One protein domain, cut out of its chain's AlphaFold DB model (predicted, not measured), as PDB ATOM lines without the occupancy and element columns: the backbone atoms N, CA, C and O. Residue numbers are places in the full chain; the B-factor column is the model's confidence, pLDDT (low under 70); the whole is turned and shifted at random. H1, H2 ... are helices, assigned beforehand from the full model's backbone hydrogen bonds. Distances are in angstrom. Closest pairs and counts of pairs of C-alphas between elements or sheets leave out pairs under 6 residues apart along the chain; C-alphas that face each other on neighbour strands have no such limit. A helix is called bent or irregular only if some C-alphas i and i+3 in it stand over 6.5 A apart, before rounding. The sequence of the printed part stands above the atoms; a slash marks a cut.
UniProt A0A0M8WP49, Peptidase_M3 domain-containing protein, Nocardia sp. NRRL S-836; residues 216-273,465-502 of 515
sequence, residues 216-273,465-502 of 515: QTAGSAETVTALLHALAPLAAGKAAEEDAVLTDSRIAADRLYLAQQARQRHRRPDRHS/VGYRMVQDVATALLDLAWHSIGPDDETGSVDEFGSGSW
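This is residues 216 to 273 and 465 to 502 of the 515 residues of the protein "Peptidase_M3 domain-containing protein" of Nocardia sp. NRRL S-836 (UniProt A0A0M8WP49). Two long helices, the bent H1 and H3, pack side by side and run opposite ways, with H2 beyond the last part of H1, near its arm H1b, and the small helix H4, seven residues, toward the other end of the pair, near the later half of H3. Residues 264 to 273, of which 264 to 266 belong to H2, stick out as a tail that adds to the length. The printed part has 96 residues, with four named helices in the order H1, H2, H3, H4 and no named strand; the class is all helix. It is only just loose, close to extended, with a radius of gyration of the C-alphas of 18.5 A and spans of 64 by 32 by 19 A.

H1, residues 221 to 243, was assigned as one helix by its hydrogen bonds but is bent, with C-alphas 230 and 233 6.7 A apart. Its arm H1a, residues 221 to 230, is 14.2 A long and begins with C-alpha 221 at (-64.284, -12.463, 9.221). Its arm H1b, residues 233 to 243, is 14.9 A long. H3, residues 465 to 483, is 26.8 A long and begins with C-alpha 465 at (-42.995, -9.566, 22.276). H2, residues 252 to 266, is 21.5 A long and irregular, with C-alphas 253 and 256 7.3 A apart. H4, residues 494 to 500, ends with C-alpha 500 at (-56.423, -30.174, 10.447).

H1a and H1b stand at a steep tilt of 41 degrees. H1b touches residues 465 to 470 of H3, opposite ways at a steep tilt of 43 degrees; their closest C-alphas, of Ala 239 and Gly 466, are 4.0 A apart. H1a touches residues 473 to 480 of H3, opposite ways at a shallow tilt of 22 degrees, with the closest C-alphas, of Leu 228 and Val 473, 6.0 A apart. H2 is close to H1b but not clearly touching, with the closest C-alphas, of Glu 242 and Ala 259, 7.9 A apart; they run the same way at a steep tilt of 67 degrees, only just short of about perpendicular. H4 is close to H3 but not clearly touching, about perpendicular at 75 degrees, with the closest C-alphas, of Leu 478 and Gly 498, 7.6 A apart. H2 is apart from H1a, H3 and H4. In H1a, H1b and H3 every O i to N i+4 pair is within hydrogen-bond range; in H2 9 of 11 are, in H4 2 of 3.

The C-alphas of Arg 271 and Asp 488, the two farthest apart, are 66.2 A apart. Residues 274 to 464 are not printed, and C-alphas 273 and 465 across the cut are 25.2 A apart. The links H1 to H2 and H3 to H4 are short. The mean pLDDT of the printed part is 79.9; residues 247 to 251, 266 to 273 and 498 to 502 are under 70.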
ATOM      1  N   GLN A 216     -69.128  -4.846  14.621       92.81
ATOM      2  CA  GLN A 216     -67.744  -4.445  14.871       92.81
ATOM      3  C   GLN A 216     -67.214  -3.537  13.756       92.81
ATOM      4  O   GLN A 216     -67.742  -3.537  12.644       92.81
ATOM      5  N   THR A 217     -66.162  -2.761  14.026       93.88
ATOM      6  CA  THR A 217     -65.545  -1.911  12.990       93.88
ATOM      7  C   THR A 217     -64.799  -2.722  11.928       93.88
ATOM      8  O   THR A 217     -64.694  -2.278  10.786       93.88
ATOM      9  N   ALA A 218     -64.349  -3.933  12.266       93.50
ATOM     10  CA  ALA A 218     -63.745  -4.879  11.334       93.50
ATOM     11  C   ALA A 218     -64.716  -5.360  10.241       93.50
ATOM     12  O   ALA A 218     -64.277  -5.718   9.149       93.50
ATOM     13  N   GLY A 219     -66.023  -5.384  10.524       92.69
ATOM     14  CA  GLY A 219     -67.099  -5.644   9.564       92.69
ATOM     15  C   GLY A 219     -67.229  -7.078   9.039       92.69
ATOM     16  O   GLY A 219     -68.340  -7.486   8.712       92.69
ATOM     17  N   SER A 220     -66.148  -7.862   8.945       93.56
ATOM     18  CA  SER A 220     -66.213  -9.242   8.446       93.56
ATOM     19  C   SER A 220     -65.060 -10.139   8.910       93.56
ATOM     20  O   SER A 220     -63.980  -9.666   9.280       93.56
ATOM     21  N   ALA A 221     -65.282 -11.457   8.858       91.62
ATOM     22  CA  ALA A 221     -64.284 -12.463   9.221       91.62
ATOM     23  C   ALA A 221     -63.076 -12.451   8.267       91.62
ATOM     24  O   ALA A 221     -61.942 -12.684   8.690       91.62
ATOM     25  N   GLU A 222     -63.285 -12.114   6.993       91.56
ATOM     26  CA  GLU A 222     -62.231 -11.990   5.982       91.56
ATOM     27  C   GLU A 222     -61.270 -10.851   6.323       91.56
ATOM     28  O   GLU A 222     -60.056 -11.026   6.229       91.56
ATOM     29  N   THR A 223     -61.799  -9.705   6.763       94.44
ATOM     30  CA  THR A 223     -60.987  -8.546   7.162       94.44
ATOM     31  C   THR A 223     -60.106  -8.884   8.362       94.44
ATOM     32  O   THR A 223     -58.899  -8.627   8.341       94.44
ATOM     33  N   VAL A 224     -60.683  -9.525   9.385       93.62
ATOM     34  CA  VAL A 224     -59.940  -9.977  10.573       93.62
ATOM     35  C   VAL A 224     -58.875 -11.008  10.186       93.62
ATOM     36  O   VAL A 224     -57.715 -10.876  10.575       93.62
ATOM     37  N   THR A 225     -59.234 -11.995   9.363       90.94
ATOM     38  CA  THR A 225     -58.299 -13.025   8.884       90.94
ATOM     39  C   THR A 225     -57.135 -12.405   8.114       90.94
ATOM     40  O   THR A 225     -55.979 -12.745   8.370       90.94
ATOM     41  N   ALA A 226     -57.408 -11.465   7.205       92.69
ATOM     42  CA  ALA A 226     -56.384 -10.784   6.418       92.69
ATOM     43  C   ALA A 226     -55.402 -10.004   7.305       92.69
ATOM     44  O   ALA A 226     -54.188 -10.098   7.103       92.69
ATOM     45  N   LEU A 227     -55.906  -9.288   8.318       94.00
ATOM     46  CA  LEU A 227     -55.071  -8.593   9.298       94.00
ATOM     47  C   LEU A 227     -54.179  -9.576  10.068       94.00
ATOM     48  O   LEU A 227     -52.961  -9.398  10.120       94.00
ATOM     49  N   LEU A 228     -54.759 -10.637  10.633       93.12
ATOM     50  CA  LEU A 228     -54.021 -11.623  11.427       93.12
ATOM     51  C   LEU A 228     -52.971 -12.367  10.586       93.12
ATOM     52  O   LEU A 228     -51.847 -12.578  11.045       93.12
ATOM     53  N   HIS A 229     -53.281 -12.689   9.328       90.19
ATOM     54  CA  HIS A 229     -52.329 -13.288   8.389       90.19
ATOM     55  C   HIS A 229     -51.189 -12.336   8.010       90.19
ATOM     56  O   HIS A 229     -50.059 -12.792   7.834       90.19
ATOM     57  N   ALA A 230     -51.444 -11.028   7.916       91.75
ATOM     58  CA  ALA A 230     -50.397 -10.033   7.685       91.75
ATOM     59  C   ALA A 230     -49.468  -9.866   8.905       91.75
ATOM     60  O   ALA A 230     -48.270  -9.624   8.744       91.75
ATOM     61  N   LEU A 231     -49.999 -10.033  10.121       91.50
ATOM     62  CA  LEU A 231     -49.233  -9.944  11.370       91.50
ATOM     63  C   LEU A 231     -48.423 -11.208  11.678       91.50
ATOM     64  O   LEU A 231     -47.316 -11.107  12.213       91.50
ATOM     65  N   ALA A 232     -48.935 -12.388  11.321       90.12
ATOM     66  CA  ALA A 232     -48.303 -13.678  11.591       90.12
ATOM     67  C   ALA A 232     -46.805 -13.755  11.206       90.12
ATOM     68  O   ALA A 232     -46.001 -14.121  12.070       90.12
ATOM     69  N   PRO A 233     -46.362 -13.380   9.984       90.00
ATOM     70  CA  PRO A 233     -44.944 -13.445   9.625       90.00
ATOM     71  C   PRO A 233     -44.076 -12.450  10.410       90.00
ATOM     72  O   PRO A 233     -42.926 -12.764  10.717       90.00
ATOM     73  N   LEU A 234     -44.611 -11.279  10.779       90.12
ATOM     74  CA  LEU A 234     -43.894 -10.286  11.592       90.12
ATOM     75  C   LEU A 234     -43.677 -10.805  13.018       90.12
ATOM     76  O   LEU A 234     -42.561 -10.756  13.541       90.12
ATOM     77  N   ALA A 235     -44.735 -11.357  13.615       89.00
ATOM     78  CA  ALA A 235     -44.693 -11.975  14.932       89.00
ATOM     79  C   ALA A 235     -43.714 -13.157  14.957       89.00
ATOM     80  O   ALA A 235     -42.851 -13.236  15.832       89.00
ATOM     81  N   ALA A 236     -43.785 -14.032  13.949       87.25
ATOM     82  CA  ALA A 236     -42.908 -15.189  13.823       87.25
ATOM     83  C   ALA A 236     -41.436 -14.802  13.632       87.25
ATOM     84  O   ALA A 236     -40.566 -15.377  14.287       87.25
ATOM     85  N   GLY A 237     -41.151 -13.808  12.783       88.31
ATOM     86  CA  GLY A 237     -39.799 -13.281  12.597       88.31
ATOM     87  C   GLY A 237     -39.221 -12.749  13.906       88.31
ATOM     88  O   GLY A 237     -38.111 -13.119  14.294       88.31
ATOM     89  N   LYS A 238     -40.011 -11.969  14.655       86.50
ATOM     90  CA  LYS A 238     -39.596 -11.461  15.965       86.50
ATOM     91  C   LYS A 238     -39.404 -12.577  16.995       86.50
ATOM     92  O   LYS A 238     -38.433 -12.545  17.748       86.50
ATOM     93  N   ALA A 239     -40.290 -13.570  17.024       84.81
ATOM     94  CA  ALA A 239     -40.163 -14.724  17.911       84.81
ATOM     95  C   ALA A 239     -38.891 -15.532  17.606       84.81
ATOM     96  O   ALA A 239     -38.206 -15.956  18.533       84.81
ATOM     97  N   ALA A 240     -38.541 -15.684  16.324       84.31
ATOM     98  CA  ALA A 240     -37.329 -16.374  15.894       84.31
ATOM     99  C   ALA A 240     -36.044 -15.631  16.308       84.31
ATOM    100  O   ALA A 240     -35.084 -16.274  16.733       84.31
ATOM    101  N   GLU A 241     -36.026 -14.293  16.239       83.69
ATOM    102  CA  GLU A 241     -34.926 -13.481  16.787       83.69
ATOM    103  C   GLU A 241     -34.759 -13.694  18.296       83.69
ATOM    104  O   GLU A 241     -33.642 -13.814  18.792       83.69
ATOM    105  N   GLU A 242     -35.872 -13.740  19.033       80.50
ATOM    106  CA  GLU A 242     -35.868 -13.985  20.478       80.50
ATOM    107  C   GLU A 242     -35.365 -15.396  20.804       80.50
ATOM    108  O   GLU A 242     -34.563 -15.570  21.720       80.50
ATOM    109  N   ASP A 243     -35.781 -16.388  20.014       78.75
ATOM    110  CA  ASP A 243     -35.367 -17.783  20.160       78.75
ATOM    111  C   ASP A 243     -33.887 -18.015  19.875       78.75
ATOM    112  O   ASP A 243     -33.288 -18.907  20.472       78.75
ATOM    113  N   ALA A 244     -33.273 -17.212  19.006       79.38
ATOM    114  CA  ALA A 244     -31.846 -17.320  18.708       79.38
ATOM    115  C   ALA A 244     -30.951 -17.046  19.933       79.38
ATOM    116  O   ALA A 244     -29.797 -17.473  19.959       79.38
ATOM    117  N   VAL A 245     -31.472 -16.356  20.955       74.19
ATOM    118  CA  VAL A 245     -30.746 -16.044  22.198       74.19
ATOM    119  C   VAL A 245     -30.917 -17.149  23.257       74.19
ATOM    120  O   VAL A 245     -30.174 -17.201  24.242       74.19
ATOM    121  N   LEU A 246     -31.867 -18.072  23.064       74.69
ATOM    122  CA  LEU A 246     -32.130 -19.178  23.984       74.69
ATOM    123  C   LEU A 246     -31.169 -20.337  23.674       74.69
ATOM    124  O   LEU A 246     -31.324 -21.067  22.701       74.69
ATOM    125  N   THR A 247     -30.139 -20.478  24.504       65.44
ATOM    126  CA  THR A 247     -28.949 -21.304  24.220       65.44
ATOM    127  C   THR A 247     -29.138 -22.819  24.379       65.44
ATOM    128  O   THR A 247     -28.361 -23.557  23.783       65.44
ATOM    129  N   ASP A 248     -30.155 -23.293  25.118       57.72
ATOM    130  CA  ASP A 248     -30.196 -24.691  25.610       57.72
ATOM    131  C   ASP A 248     -31.548 -25.437  25.503       57.72
ATOM    132  O   ASP A 248     -31.615 -26.629  25.807       57.72
ATOM    133  N   SER A 249     -32.656 -24.798  25.103       58.41
ATOM    134  CA  SER A 249     -33.959 -25.483  24.989       58.41
ATOM    135  C   SER A 249     -34.989 -24.626  24.255       58.41
ATOM    136  O   SER A 249     -35.133 -23.441  24.547       58.41
ATOM    137  N   ARG A 250     -35.751 -25.248  23.347       61.75
ATOM    138  CA  ARG A 250     -36.942 -24.663  22.699       61.75
ATOM    139  C   ARG A 250     -38.260 -25.130  23.330       61.75
ATOM    140  O   ARG A 250     -39.327 -24.873  22.784       61.75
ATOM    141  N   ILE A 251     -38.209 -25.840  24.460       69.94
ATOM    142  CA  ILE A 251     -39.421 -26.298  25.146       69.94
ATOM    143  C   ILE A 251     -40.119 -25.078  25.753       69.94
ATOM    144  O   ILE A 251     -39.489 -24.294  26.467       69.94
ATOM    145  N   ALA A 252     -41.422 -24.930  25.509       73.81
ATOM    146  CA  ALA A 252     -42.211 -23.796  25.995       73.81
ATOM    147  C   ALA A 252     -42.102 -23.597  27.522       73.81
ATOM    148  O   ALA A 252     -42.040 -22.462  27.993       73.81
ATOM    149  N   ALA A 253     -41.958 -24.691  28.281       83.00
ATOM    150  CA  ALA A 253     -41.705 -24.685  29.724       83.00
ATOM    151  C   ALA A 253     -40.412 -23.953  30.146       83.00
ATOM    152  O   ALA A 253     -40.358 -23.376  31.231       83.00
ATOM    153  N   ASP A 254     -39.367 -23.974  29.313       86.12
ATOM    154  CA  ASP A 254     -38.060 -23.367  29.607       86.12
ATOM    155  C   ASP A 254     -37.945 -21.929  29.083       86.12
ATOM    156  O   ASP A 254     -37.107 -21.162  29.566       86.12
ATOM    157  N   ARG A 255     -38.784 -21.547  28.112       83.69
ATOM    158  CA  ARG A 255     -38.642 -20.303  27.342       83.69
ATOM    159  C   ARG A 255     -38.558 -19.061  28.229       83.69
ATOM    160  O   ARG A 255     -37.616 -18.285  28.094       83.69
ATOM    161  N   LEU A 256     -39.515 -18.877  29.144       83.25
ATOM    162  CA  LEU A 256     -39.552 -17.695  30.016       83.25
ATOM    163  C   LEU A 256     -38.322 -17.602  30.925       83.25
ATOM    164  O   LEU A 256     -37.761 -16.521  31.088       83.25
ATOM    165  N   TYR A 257     -37.889 -18.730  31.490       87.25
ATOM    166  CA  TYR A 257     -36.716 -18.789  32.358       87.25
ATOM    167  C   TYR A 257     -35.436 -18.423  31.602       87.25
ATOM    168  O   TYR A 257     -34.633 -17.612  32.064       87.25
ATOM    169  N   LEU A 258     -35.250 -18.997  30.410       85.69
ATOM    170  CA  LEU A 258     -34.081 -18.734  29.573       85.69
ATOM    171  C   LEU A 258     -34.065 -17.292  29.053       85.69
ATOM    172  O   LEU A 258     -33.011 -16.656  29.072       85.69
ATOM    173  N   ALA A 259     -35.221 -16.747  28.666       80.06
ATOM    174  CA  ALA A 259     -35.353 -15.343  28.285       80.06
ATOM    175  C   ALA A 259     -34.968 -14.411  29.448       80.06
ATOM    176  O   ALA A 259     -34.233 -13.440  29.257       80.06
ATOM    177  N   GLN A 260     -35.395 -14.736  30.671       79.50
ATOM    178  CA  GLN A 260     -35.033 -13.969  31.862       79.50
ATOM    179  C   GLN A 260     -33.532 -14.052  32.172       79.50
ATOM    180  O   GLN A 260     -32.906 -13.031  32.458       79.50
ATOM    181  N   GLN A 261     -32.918 -15.230  32.051       81.19
ATOM    182  CA  GLN A 261     -31.466 -15.370  32.191       81.19
ATOM    183  C   GLN A 261     -30.695 -14.583  31.128       81.19
ATOM    184  O   GLN A 261     -29.707 -13.923  31.449       81.19
ATOM    185  N   ALA A 262     -31.128 -14.634  29.866       77.06
ATOM    186  CA  ALA A 262     -30.504 -13.878  28.785       77.06
ATOM    187  C   ALA A 262     -30.539 -12.369  29.071       77.06
ATOM    188  O   ALA A 262     -29.512 -11.701  28.960       77.06
ATOM    189  N   ARG A 263     -31.682 -11.853  29.547       73.12
ATOM    190  CA  ARG A 263     -31.820 -10.459  29.998       73.12
ATOM    191  C   ARG A 263     -30.840 -10.117  31.118       73.12
ATOM    192  O   ARG A 263     -30.131  -9.121  31.017       73.12
ATOM    193  N   GLN A 264     -30.751 -10.956  32.149       73.38
ATOM    194  CA  GLN A 264     -29.814 -10.744  33.258       73.38
ATOM    195  C   GLN A 264     -28.351 -10.732  32.792       73.38
ATOM    196  O   GLN A 264     -27.574  -9.910  33.264       73.38
ATOM    197  N   ARG A 265     -27.975 -11.589  31.833       72.69
ATOM    198  CA  ARG A 265     -26.621 -11.614  31.248       72.69
ATOM    199  C   ARG A 265     -26.326 -10.392  30.374       72.69
ATOM    200  O   ARG A 265     -25.168 -10.013  30.236       72.69
ATOM    201  N   HIS A 266     -27.342  -9.826  29.725       64.94
ATOM    202  CA  HIS A 266     -27.206  -8.670  28.832       64.94
ATOM    203  C   HIS A 266     -27.323  -7.324  29.549       64.94
ATOM    204  O   HIS A 266     -26.973  -6.301  28.955       64.94
ATOM    205  N   ARG A 267     -27.745  -7.307  30.821       61.91
ATOM    206  CA  ARG A 267     -27.573  -6.138  31.686       61.91
ATOM    207  C   ARG A 267     -26.082  -5.833  31.788       61.91
ATOM    208  O   ARG A 267     -25.330  -6.526  32.470       61.91
ATOM    209  N   ARG A 268     -25.640  -4.797  31.068       52.56
ATOM    210  CA  ARG A 268     -24.298  -4.247  31.256       52.56
ATOM    211  C   ARG A 268     -24.217  -3.728  32.694       52.56
ATOM    212  O   ARG A 268     -25.137  -3.028  33.112       52.56
ATOM    213  N   PRO A 269     -23.146  -4.029  33.443       45.19
ATOM    214  CA  PRO A 269     -22.895  -3.392  34.725       45.19
ATOM    215  C   PRO A 269     -22.473  -1.942  34.454       45.19
ATOM    216  O   PRO A 269     -21.290  -1.617  34.481       45.19
ATOM    217  N   ASP A 270     -23.423  -1.083  34.090       45.56
ATOM    218  CA  ASP A 270     -23.189   0.354  34.004       45.56
ATOM    219  C   ASP A 270     -23.488   1.005  35.362       45.56
ATOM    220  O   ASP A 270     -24.291   0.509  36.153       45.56
ATOM    221  N   ARG A 271     -22.803   2.111  35.653       41.69
ATOM    222  CA  ARG A 271     -22.681   2.774  36.967       41.69
ATOM    223  C   ARG A 271     -23.984   3.363  37.541       41.69
ATOM    224  O   ARG A 271     -23.919   4.175  38.460       41.69
ATOM    225  N   HIS A 272     -25.155   3.028  37.008       47.97
ATOM    226  CA  HIS A 272     -26.465   3.510  37.465       47.97
ATOM    227  C   HIS A 272     -27.339   2.318  37.867       47.97
ATOM    228  O   HIS A 272     -28.370   2.042  37.265       47.97
ATOM    229  N   SER A 273     -26.885   1.587  38.886       42.00
ATOM    230  CA  SER A 273     -27.506   0.371  39.420       42.00
ATOM    231  C   SER A 273     -28.761   0.635  40.273       42.00
ATOM    232  O   SER A 273     -28.936  -0.012  41.303       42.00
ATOM    233  N   VAL A 465     -41.876 -10.190  23.005       78.38
ATOM    234  CA  VAL A 465     -42.995  -9.566  22.276       78.38
ATOM    235  C   VAL A 465     -43.343 -10.399  21.052       78.38
ATOM    236  O   VAL A 465     -44.520 -10.618  20.798       78.38
ATOM    237  N   GLY A 466     -42.338 -10.912  20.337       84.50
ATOM    238  CA  GLY A 466     -42.562 -11.782  19.187       84.50
ATOM    239  C   GLY A 466     -43.333 -13.032  19.584       84.50
ATOM    240  O   GLY A 466     -44.366 -13.331  18.996       84.50
ATOM    241  N   TYR A 467     -42.884 -13.717  20.638       82.50
ATOM    242  CA  TYR A 467     -43.583 -14.903  21.133       82.50
ATOM    243  C   TYR A 467     -45.019 -14.618  21.584       82.50
ATOM    244  O   TYR A 467     -45.929 -15.339  21.191       82.50
ATOM    245  N   ARG A 468     -45.235 -13.558  22.373       82.31
ATOM    246  CA  ARG A 468     -46.580 -13.171  22.819       82.31
ATOM    247  C   ARG A 468     -47.490 -12.870  21.632       82.31
ATOM    248  O   ARG A 468     -48.585 -13.399  21.566       82.31
ATOM    249  N   MET A 469     -46.988 -12.126  20.649       87.69
ATOM    250  CA  MET A 469     -47.750 -11.790  19.452       87.69
ATOM    251  C   MET A 469     -48.078 -13.024  18.602       87.69
ATOM    252  O   MET A 469     -49.154 -13.085  18.023       87.69
ATOM    253  N   VAL A 470     -47.196 -14.032  18.551       88.25
ATOM    254  CA  VAL A 470     -47.524 -15.331  17.933       88.25
ATOM    255  C   VAL A 470     -48.689 -15.993  18.666       88.25
ATOM    256  O   VAL A 470     -49.595 -16.500  18.010       88.25
ATOM    257  N   GLN A 471     -48.685 -15.982  20.004       86.06
ATOM    258  CA  GLN A 471     -49.787 -16.534  20.794       86.06
ATOM    259  C   GLN A 471     -51.086 -15.769  20.548       86.06
ATOM    260  O   GLN A 471     -52.072 -16.407  20.205       86.06
ATOM    261  N   ASP A 472     -51.061 -14.438  20.639       88.25
ATOM    262  CA  ASP A 472     -52.237 -13.583  20.454       88.25
ATOM    263  C   ASP A 472     -52.842 -13.777  19.059       88.25
ATOM    264  O   ASP A 472     -54.046 -14.006  18.925       88.25
ATOM    265  N   VAL A 473     -51.991 -13.766  18.021       91.12
ATOM    266  CA  VAL A 473     -52.412 -14.034  16.644       91.12
ATOM    267  C   VAL A 473     -53.013 -15.425  16.554       91.12
ATOM    268  O   VAL A 473     -54.121 -15.525  16.055       91.12
ATOM    269  N   ALA A 474     -52.353 -16.473  17.061       88.38
ATOM    270  CA  ALA A 474     -52.850 -17.849  16.989       88.38
ATOM    271  C   ALA A 474     -54.165 -18.074  17.757       88.38
ATOM    272  O   ALA A 474     -55.015 -18.823  17.282       88.38
ATOM    273  N   THR A 475     -54.362 -17.430  18.909       89.56
ATOM    274  CA  THR A 475     -55.596 -17.558  19.698       89.56
ATOM    275  C   THR A 475     -56.758 -16.784  19.095       89.56
ATOM    276  O   THR A 475     -57.853 -17.331  19.021       89.56
ATOM    277  N   ALA A 476     -56.532 -15.549  18.624       92.00
ATOM    278  CA  ALA A 476     -57.557 -14.763  17.925       92.00
ATOM    279  C   ALA A 476     -57.986 -15.466  16.641       92.00
ATOM    280  O   ALA A 476     -59.157 -15.519  16.273       92.00
ATOM    281  N   LEU A 477     -56.995 -16.062  15.995       90.69
ATOM    282  CA  LEU A 477     -57.205 -16.945  14.898       90.69
ATOM    283  C   LEU A 477     -58.127 -18.129  15.300       90.69
ATOM    284  O   LEU A 477     -59.191 -18.309  14.703       90.69
ATOM    285  N   LEU A 478     -57.744 -18.933  16.293       90.56
ATOM    286  CA  LEU A 478     -58.499 -20.129  16.683       90.56
ATOM    287  C   LEU A 478     -59.952 -19.802  17.061       90.56
ATOM    288  O   LEU A 478     -60.866 -20.545  16.705       90.56
ATOM    289  N   ASP A 479     -60.152 -18.678  17.747       93.88
ATOM    290  CA  ASP A 479     -61.471 -18.148  18.085       93.88
ATOM    291  C   ASP A 479     -62.319 -17.860  16.837       93.88
ATOM    292  O   ASP A 479     -63.455 -18.331  16.732       93.88
ATOM    293  N   LEU A 480     -61.748 -17.155  15.855       93.12
ATOM    294  CA  LEU A 480     -62.435 -16.845  14.604       93.12
ATOM    295  C   LEU A 480     -62.830 -18.118  13.849       93.12
ATOM    296  O   LEU A 480     -63.942 -18.194  13.330       93.12
ATOM    297  N   ALA A 481     -61.957 -19.125  13.815       90.94
ATOM    298  CA  ALA A 481     -62.223 -20.389  13.137       90.94
ATOM    299  C   ALA A 481     -63.403 -21.147  13.762       90.94
ATOM    300  O   ALA A 481     -64.329 -21.528  13.047       90.94
ATOM    301  N   TRP A 482     -63.419 -21.309  15.090       92.94
ATOM    302  CA  TRP A 482     -64.525 -21.971  15.793       92.94
ATOM    303  C   TRP A 482     -65.859 -21.251  15.626       92.94
ATOM    304  O   TRP A 482     -66.901 -21.897  15.550       92.94
ATOM    305  N   HIS A 483     -65.843 -19.923  15.551       95.69
ATOM    306  CA  HIS A 483     -67.054 -19.128  15.364       95.69
ATOM    307  C   HIS A 483     -67.440 -18.921  13.894       95.69
ATOM    308  O   HIS A 483     -68.499 -18.351  13.626       95.69
ATOM    309  N   SER A 484     -66.628 -19.397  12.947       94.12
ATOM    310  CA  SER A 484     -66.932 -19.357  11.511       94.12
ATOM    311  C   SER A 484     -67.515 -20.665  10.974       94.12
ATOM    312  O   SER A 484     -67.802 -20.754   9.784       94.12
ATOM    313  N   ILE A 485     -67.726 -21.666  11.835       92.88
ATOM    314  CA  ILE A 485     -68.404 -22.906  11.446       92.88
ATOM    315  C   ILE A 485     -69.893 -22.654  11.178       92.88
ATOM    316  O   ILE A 485     -70.564 -21.904  11.898       92.88
ATOM    317  N   GLY A 486     -70.420 -23.336  10.171       90.38
ATOM    318  CA  GLY A 486     -71.843 -23.509   9.953       90.38
ATOM    319  C   GLY A 486     -72.440 -24.590  10.869       90.38
ATOM    320  O   GLY A 486     -71.731 -25.436  11.412       90.38
ATOM    321  N   PRO A 487     -73.771 -24.599  11.046       86.12
ATOM    322  CA  PRO A 487     -74.467 -25.602  11.862       86.12
ATOM    323  C   PRO A 487     -74.383 -27.028  11.300       86.12
ATOM    324  O   PRO A 487     -74.548 -27.983  12.058       86.12
ATOM    325  N   ASP A 488     -74.134 -27.161   9.996       86.88
ATOM    326  CA  ASP A 488     -74.076 -28.442   9.288       86.88
ATOM    327  C   ASP A 488     -72.621 -28.904   9.036       86.88
ATOM    328  O   ASP A 488     -72.404 -29.953   8.430       86.88
ATOM    329  N   ASP A 489     -71.621 -28.147   9.512       86.06
ATOM    330  CA  ASP A 489     -70.203 -28.470   9.334       86.06
ATOM    331  C   ASP A 489     -69.747 -29.605  10.263       86.06
ATOM    332  O   ASP A 489     -70.045 -29.646  11.464       86.06
ATOM    333  N   GLU A 490     -68.929 -30.512   9.726       79.31
ATOM    334  CA  GLU A 490     -68.254 -31.536  10.520       79.31
ATOM    335  C   GLU A 490     -67.027 -30.943  11.225       79.31
ATOM    336  O   GLU A 490     -65.981 -30.707  10.628       79.31
ATOM    337  N   THR A 491     -67.146 -30.710  12.532       73.69
ATOM    338  CA  THR A 491     -66.074 -30.099  13.338       73.69
ATOM    339  C   THR A 491     -65.072 -31.093  13.922       73.69
ATOM    340  O   THR A 491     -64.006 -30.681  14.369       73.69
ATOM    341  N   GLY A 492     -65.427 -32.381  13.998       76.88
ATOM    342  CA  GLY A 492     -64.696 -33.361  14.810       76.88
ATOM    343  C   GLY A 492     -64.651 -32.985  16.300       76.88
ATOM    344  O   GLY A 492     -65.496 -32.232  16.801       76.88
ATOM    345  N   SER A 493     -63.671 -33.541  17.010       79.50
ATOM    346  CA  SER A 493     -63.302 -33.150  18.375       79.50
ATOM    347  C   SER A 493     -62.507 -31.838  18.405       79.50
ATOM    348  O   SER A 493     -61.970 -31.393  17.392       79.50
ATOM    349  N   VAL A 494     -62.384 -31.229  19.592       80.81
ATOM    350  CA  VAL A 494     -61.580 -30.004  19.759       80.81
ATOM    351  C   VAL A 494     -60.123 -30.214  19.332       80.81
ATOM    352  O   VAL A 494     -59.537 -29.349  18.680       80.81
ATOM    353  N   ASP A 495     -59.572 -31.386  19.650       77.56
ATOM    354  CA  ASP A 495     -58.185 -31.746  19.357       77.56
ATOM    355  C   ASP A 495     -57.963 -31.924  17.839       77.56
ATOM    356  O   ASP A 495     -56.944 -31.502  17.292       77.56
ATOM    357  N   GLU A 496     -58.948 -32.485  17.129       72.56
ATOM    358  CA  GLU A 496     -58.907 -32.647  15.671       72.56
ATOM    359  C   GLU A 496     -59.022 -31.302  14.944       72.56
ATOM    360  O   GLU A 496     -58.237 -31.038  14.027       72.56
ATOM    361  N   PHE A 497     -59.926 -30.424  15.392       73.00
ATOM    362  CA  PHE A 497     -60.145 -29.110  14.784       73.00
ATOM    363  C   PHE A 497     -58.874 -28.249  14.798       73.00
ATOM    364  O   PHE A 497     -58.479 -27.682  13.778       73.00
ATOM    365  N   GLY A 498     -58.159 -28.223  15.929       58.81
ATOM    366  CA  GLY A 498     -56.887 -27.502  16.054       58.81
ATOM    367  C   GLY A 498     -55.752 -28.062  15.182       58.81
ATOM    368  O   GLY A 498     -54.749 -27.378  14.962       58.81
ATOM    369  N   SER A 499     -55.895 -29.292  14.675       55.09
ATOM    370  CA  SER A 499     -54.838 -30.017  13.961       55.09
ATOM    371  C   SER A 499     -54.995 -30.072  12.434       55.09
ATOM    372  O   SER A 499     -53.982 -30.270  11.756       55.09
ATOM    373  N   GLY A 500     -56.201 -29.879  11.872       46.72
ATOM    374  CA  GLY A 500     -56.423 -30.174  10.447       46.72
ATOM    375  C   GLY A 500     -57.549 -29.461   9.686       46.72
ATOM    376  O   GLY A 500     -57.513 -29.504   8.459       46.72
ATOM    377  N   SER A 501     -58.521 -28.803  10.326       44.59
ATOM    378  CA  SER A 501     -59.705 -28.267   9.615       44.59
ATOM    379  C   SER A 501     -59.603 -26.796   9.207       44.59
ATOM    380  O   SER A 501     -60.439 -26.304   8.453       44.59
ATOM    381  N   TRP A 502     -58.573 -26.087   9.661       53.59
ATOM    382  CA  TRP A 502     -58.429 -24.663   9.415       53.59
ATOM    383  C   TRP A 502     -57.056 -24.343   8.818       53.59
ATOM    384  O   TRP A 502     -56.095 -24.896   9.337       53.59
TER     385      TRP A 502